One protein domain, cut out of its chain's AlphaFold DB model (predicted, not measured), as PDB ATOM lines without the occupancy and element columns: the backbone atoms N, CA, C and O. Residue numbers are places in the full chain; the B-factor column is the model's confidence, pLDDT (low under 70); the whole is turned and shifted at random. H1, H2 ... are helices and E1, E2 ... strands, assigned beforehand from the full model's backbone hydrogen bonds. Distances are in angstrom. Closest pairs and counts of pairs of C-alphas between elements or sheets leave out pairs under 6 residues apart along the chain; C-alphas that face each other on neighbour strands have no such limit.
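AT A GLANCE: This is residues 3 to 46 of the 59 residues of an uncharacterized protein of Roseomonas mucosa (UniProt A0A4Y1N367). Two short helices, H1 and H2, stand apart from each other, and a small two-stranded hairpin, E1 and E2, lies at one end of the longest axis. The tip of the hairpin and the last printed residues, just after H2, mark the two ends of that axis, and H1 is set to one side of it. The printed part has 44 residues, with the order H1, E1, E2, H2 and one antiparallel sheet of E1 and E2; the class is mixed, helices and strands. The whole is compact, with a radius of gyration of the C-alphas of 10.1 A and spans of 30 by 21 by 18 A.

HOW THE PARTS SIT: Start at residue 3 and read on to H1, residues 10 to 18, then take the short link to E1, residues 26 to 28. A tight link leads to E2, residues 31 to 33, and the two strands form an antiparallel hairpin, their directions at 138 degrees. Look at C-alphas 27 and 32, which face each other at 5.1 A. N 31 and O 28 are within hydrogen-bond range at 2.9 A, and so are N 33 and O 26 at 2.9 A. Another tight link leads to H2, residues 36 to 44. H1 is apart from H2 and from E2, and E1 is apart from H2. In H1 and H2 every O i to N i+4 pair is within hydrogen-bond range.

IN THESE COORDINATES: Find C-alpha 10 at (155.183, 128.751, 86.639); from there H1 runs 12.3 A to C-alpha 18. E1 begins at C-alpha 26, at (168.701, 138.384, 88.292), and measures 6.4 A; E2 measures 6.3 A. H2 covers 12.3 A and ends at C-alpha 44, at (161.583, 135.143, 69.568).

THE WHOLE: The C-alphas of Asp 29 and Leu 46 are the two farthest apart, at 30.4 A. The printed part has no cut, and no link is long. The mean pLDDT of the printed part is 93.2, and no printed residue is under 70 in this model.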
ATOM      1  N   ALA A   3     156.219 133.942  83.800       91.19
ATOM      2  CA  ALA A   3     155.551 132.768  83.236       91.19
ATOM      3  C   ALA A   3     154.258 133.133  82.478       91.19
ATOM      4  O   ALA A   3     154.027 132.651  81.378       91.19
ATOM      5  N   GLN A   4     153.459 134.057  83.030       92.38
ATOM      6  CA  GLN A   4     152.244 134.561  82.382       92.38
ATOM      7  C   GLN A   4     152.554 135.418  81.151       92.38
ATOM      8  O   GLN A   4     151.755 135.419  80.228       92.38
ATOM      9  N   TYR A   5     153.693 136.124  81.129       90.44
ATOM     10  CA  TYR A   5     154.118 136.891  79.949       90.44
ATOM     11  C   TYR A   5     154.340 135.971  78.743       90.44
ATOM     12  O   TYR A   5     153.913 136.283  77.643       90.44
ATOM     13  N   VAL A   6     154.932 134.800  78.984       89.50
ATOM     14  CA  VAL A   6     155.179 133.764  77.968       89.50
ATOM     15  C   VAL A   6     153.950 132.859  77.742       89.50
ATOM     16  O   VAL A   6     153.954 132.011  76.860       89.50
ATOM     17  N   GLY A   7     152.883 133.008  78.536       92.00
ATOM     18  CA  GLY A   7     151.667 132.196  78.407       92.00
ATOM     19  C   GLY A   7     151.772 130.770  78.966       92.00
ATOM     20  O   GLY A   7     150.989 129.904  78.588       92.00
ATOM     21  N   VAL A   8     152.709 130.501  79.882       93.38
ATOM     22  CA  VAL A   8     152.944 129.162  80.454       93.38
ATOM     23  C   VAL A   8     152.739 129.118  81.972       93.38
ATOM     24  O   VAL A   8     152.734 130.137  82.669       93.38
ATOM     25  N   SER A   9     152.599 127.907  82.521       94.88
ATOM     26  CA  SER A   9     152.553 127.711  83.976       94.88
ATOM     27  C   SER A   9     153.899 128.070  84.639       94.88
ATOM     28  O   SER A   9     154.946 127.928  84.001       94.88
ATOM     29  N   PRO A  10     153.931 128.468  85.929       94.06
ATOM     30  CA  PRO A  10     155.183 128.751  86.639       94.06
ATOM     31  C   PRO A  10     156.168 127.575  86.640       94.06
ATOM     32  O   PRO A  10     157.360 127.773  86.432       94.06
ATOM     33  N   VAL A  11     155.665 126.347  86.799       95.69
ATOM     34  CA  VAL A  11     156.490 125.127  86.793       95.69
ATOM     35  C   VAL A  11     157.095 124.884  85.411       95.69
ATOM     36  O   VAL A  11     158.266 124.533  85.299       95.69
ATOM     37  N   THR A  12     156.312 125.082  84.346       94.88
ATOM     38  CA  THR A  12     156.811 124.980  82.968       94.88
ATOM     39  C   THR A  12     157.874 126.037  82.704       94.88
ATOM     40  O   THR A  12     158.921 125.722  82.148       94.88
ATOM     41  N   PHE A  13     157.639 127.269  83.151       94.94
ATOM     42  CA  PHE A  13     158.599 128.352  82.999       94.94
ATOM     43  C   PHE A  13     159.921 128.049  83.719       94.94
ATOM     44  O   PHE A  13     160.987 128.215  83.132       94.94
ATOM     45  N   ASP A  14     159.876 127.540  84.953       94.38
ATOM     46  CA  ASP A  14     161.083 127.141  85.685       94.38
ATOM     47  C   ASP A  14     161.862 126.031  84.953       94.38
ATOM     48  O   ASP A  14     163.092 126.083  84.905       94.38
ATOM     49  N   LYS A  15     161.170 125.073  84.311       95.94
ATOM     50  CA  LYS A  15     161.812 124.076  83.435       95.94
ATOM     51  C   LYS A  15     162.460 124.725  82.216       95.94
ATOM     52  O   LYS A  15     163.610 124.440  81.932       95.94
ATOM     53  N   MET A  16     161.779 125.650  81.536       94.44
ATOM     54  CA  MET A  16     162.355 126.366  80.388       94.44
ATOM     55  C   MET A  16     163.612 127.156  80.770       94.44
ATOM     56  O   MET A  16     164.563 127.204  79.995       94.44
ATOM     57  N   VAL A  17     163.645 127.747  81.969       95.25
ATOM     58  CA  VAL A  17     164.839 128.419  82.503       95.25
ATOM     59  C   VAL A  17     165.956 127.412  82.795       95.25
ATOM     60  O   VAL A  17     167.110 127.681  82.465       95.25
ATOM     61  N   ALA A  18     165.637 126.257  83.386       94.94
ATOM     62  CA  ALA A  18     166.607 125.193  83.658       94.94
ATOM     63  C   ALA A  18     167.186 124.573  82.372       94.94
ATOM     64  O   ALA A  18     168.389 124.340  82.299       94.94
ATOM     65  N   ASP A  19     166.350 124.388  81.350       93.50
ATOM     66  CA  ASP A  19     166.718 123.859  80.032       93.50
ATOM     67  C   ASP A  19     167.473 124.888  79.164       93.50
ATOM     68  O   ASP A  19     167.915 124.564  78.065       93.50
ATOM     69  N   GLY A  20     167.589 126.145  79.614       92.75
ATOM     70  CA  GLY A  20     168.269 127.223  78.887       92.75
ATOM     71  C   GLY A  20     167.445 127.890  77.779       92.75
ATOM     72  O   GLY A  20     167.960 128.758  77.080       92.75
ATOM     73  N   ARG A  21     166.161 127.538  77.642       93.69
ATOM     74  CA  ARG A  21     165.216 128.151  76.687       93.69
ATOM     75  C   ARG A  21     164.733 129.537  77.117       93.69
ATOM     76  O   ARG A  21     164.233 130.295  76.301       93.69
ATOM     77  N   MET A  22     164.851 129.859  78.403       94.94
ATOM     78  CA  MET A  22     164.496 131.160  78.974       94.94
ATOM     79  C   MET A  22     165.678 131.738  79.760       94.94
ATOM     80  O   MET A  22     166.486 130.981  80.308       94.94
ATOM     81  N   PRO A  23     165.804 133.075  79.850       95.62
ATOM     82  CA  PRO A  23     166.947 133.709  80.483       95.62
ATOM     83  C   PRO A  23     166.986 133.434  81.984       95.62
ATOM     84  O   PRO A  23     165.964 133.394  82.673       95.62
ATOM     85  N   GLN A  24     168.205 133.319  82.508       94.38
ATOM     86  CA  GLN A  24     168.404 133.119  83.933       94.38
ATOM     87  C   GLN A  24     168.044 134.366  84.755       94.38
ATOM     88  O   GLN A  24     168.299 135.504  84.337       94.38
ATOM     89  N   PRO A  25     167.525 134.151  85.972       94.38
ATOM     90  CA  PRO A  25     167.321 135.180  86.959       94.38
ATOM     91  C   PRO A  25     168.392 136.230  87.190       94.38
ATOM     92  O   PRO A  25     169.544 135.885  87.439       94.38
ATOM     93  N   LYS A  26     167.976 137.491  87.377       94.06
ATOM     94  CA  LYS A  26     168.701 138.384  88.292       94.06
ATOM     95  C   LYS A  26     168.154 138.195  89.705       94.06
ATOM     96  O   LYS A  26     166.939 138.145  89.907       94.06
ATOM     97  N   ARG A  27     169.056 138.073  90.681       92.75
ATOM     98  CA  ARG A  27     168.719 138.036  92.108       92.75
ATOM     99  C   ARG A  27     169.071 139.385  92.719       92.75
ATOM    100  O   ARG A  27     170.241 139.751  92.723       92.75
ATOM    101  N   VAL A  28     168.071 140.106  93.212       93.62
ATOM    102  CA  VAL A  28     168.250 141.367  93.947       93.62
ATOM    103  C   VAL A  28     167.435 141.256  95.225       93.62
ATOM    104  O   VAL A  28     166.256 140.912  95.164       93.62
ATOM    105  N   ASP A  29     168.080 141.453  96.374       90.50
ATOM    106  CA  ASP A  29     167.455 141.401  97.705       90.50
ATOM    107  C   ASP A  29     166.590 140.149  97.949       90.50
ATOM    108  O   ASP A  29     165.483 140.206  98.482       90.50
ATOM    109  N   GLY A  30     167.068 138.987  97.491       90.75
ATOM    110  CA  GLY A  30     166.368 137.703  97.629       90.75
ATOM    111  C   GLY A  30     165.191 137.494  96.667       90.75
ATOM    112  O   GLY A  30     164.605 136.411  96.644       90.75
ATOM    113  N   ARG A  31     164.859 138.481  95.829       91.19
ATOM    114  CA  ARG A  31     163.801 138.393  94.818       91.19
ATOM    115  C   ARG A  31     164.369 138.064  93.442       91.19
ATOM    116  O   ARG A  31     165.483 138.441  93.080       91.19
ATOM    117  N   LYS A  32     163.557 137.351  92.667       92.31
ATOM    118  CA  LYS A  32     163.802 136.974  91.274       92.31
ATOM    119  C   LYS A  32     163.263 138.081  90.350       92.31
ATOM    120  O   LYS A  32     162.060 138.325  90.348       92.31
ATOM    121  N   LEU A  33     164.136 138.751  89.596       92.75
ATOM    122  CA  LEU A  33     163.804 139.864  88.690       92.75
ATOM    123  C   LEU A  33     164.192 139.546  87.252       92.75
ATOM    124  O   LEU A  33     165.388 139.445  86.957       92.75
ATOM    125  N   TRP A  34     163.206 139.396  86.361       93.38
ATOM    126  CA  TRP A  34     163.456 139.116  84.942       93.38
ATOM    127  C   TRP A  34     163.533 140.392  84.130       93.38
ATOM    128  O   TRP A  34     162.761 141.328  84.322       93.38
ATOM    129  N   ASP A  35     164.482 140.389  83.208       93.94
ATOM    130  CA  ASP A  35     164.636 141.432  82.213       93.94
ATOM    131  C   ASP A  35     163.665 141.148  81.065       93.94
ATOM    132  O   ASP A  35     163.803 140.134  80.377       93.94
ATOM    133  N   LEU A  36     162.676 142.025  80.885       92.19
ATOM    134  CA  LEU A  36     161.648 141.867  79.856       92.19
ATOM    135  C   LEU A  36     162.253 141.773  78.455       92.19
ATOM    136  O   LEU A  36     161.827 140.925  77.687       92.19
ATOM    137  N   ARG A  37     163.302 142.550  78.149       94.50
ATOM    138  CA  ARG A  37     163.959 142.492  76.833       94.50
ATOM    139  C   ARG A  37     164.623 141.146  76.590       94.50
ATOM    140  O   ARG A  37     164.608 140.644  75.477       94.50
ATOM    141  N   LYS A  38     165.213 140.551  77.629       93.81
ATOM    142  CA  LYS A  38     165.811 139.214  77.507       93.81
ATOM    143  C   LYS A  38     164.762 138.125  77.358       93.81
ATOM    144  O   LYS A  38     165.040 137.136  76.697       93.81
ATOM    145  N   LEU A  39     163.614 138.276  78.014       93.69
ATOM    146  CA  LEU A  39     162.501 137.347  77.841       93.69
ATOM    147  C   LEU A  39     161.977 137.400  76.411       93.69
ATOM    148  O   LEU A  39     161.790 136.346  75.824       93.69
ATOM    149  N   ASP A  40     161.809 138.604  75.869       93.56
ATOM    150  CA  ASP A  40     161.352 138.828  74.496       93.56
ATOM    151  C   ASP A  40     162.297 138.181  73.482       93.56
ATOM    152  O   ASP A  40     161.899 137.294  72.740       93.56
ATOM    153  N   LEU A  41     163.593 138.505  73.563       93.94
ATOM    154  CA  LEU A  41     164.612 137.930  72.679       93.94
ATOM    155  C   LEU A  41     164.716 136.404  72.802       93.94
ATOM    156  O   LEU A  41     164.972 135.719  71.819       93.94
ATOM    157  N   ALA A  42     164.562 135.859  74.012       93.62
ATOM    158  CA  ALA A  42     164.580 134.413  74.210       93.62
ATOM    159  C   ALA A  42     163.322 133.743  73.653       93.62
ATOM    160  O   ALA A  42     163.412 132.624  73.163       93.62
ATOM    161  N   PHE A  43     162.172 134.415  73.734       91.69
ATOM    162  CA  PHE A  43     160.914 133.939  73.176       91.69
ATOM    163  C   PHE A  43     160.943 133.947  71.646       91.69
ATOM    164  O   PHE A  43     160.632 132.927  71.047       91.69
ATOM    165  N   GLU A  44     161.398 135.038  71.026       91.19
ATOM    166  CA  GLU A  44     161.583 135.143  69.568       91.19
ATOM    167  C   GLU A  44     162.584 134.117  69.018       91.19
ATOM    168  O   GLU A  44     162.494 133.712  67.865       91.19
ATOM    169  N   ALA A  45     163.555 133.695  69.832       91.44
ATOM    170  CA  ALA A  45     164.523 132.670  69.455       91.44
ATOM    171  C   ALA A  45     163.989 131.231  69.594       91.44
ATOM    172  O   ALA A  45     164.702 130.289  69.229       91.44
ATOM    173  N   LEU A  46     162.791 131.027  70.156       89.75
ATOM    174  CA  LEU A  46     162.180 129.701  70.200       89.75
ATOM    175  C   LEU A  46     161.791 129.267  68.779       89.75
ATOM    176  O   LEU A  46     161.353 130.094  67.987       89.75
TER     177      LEU A  46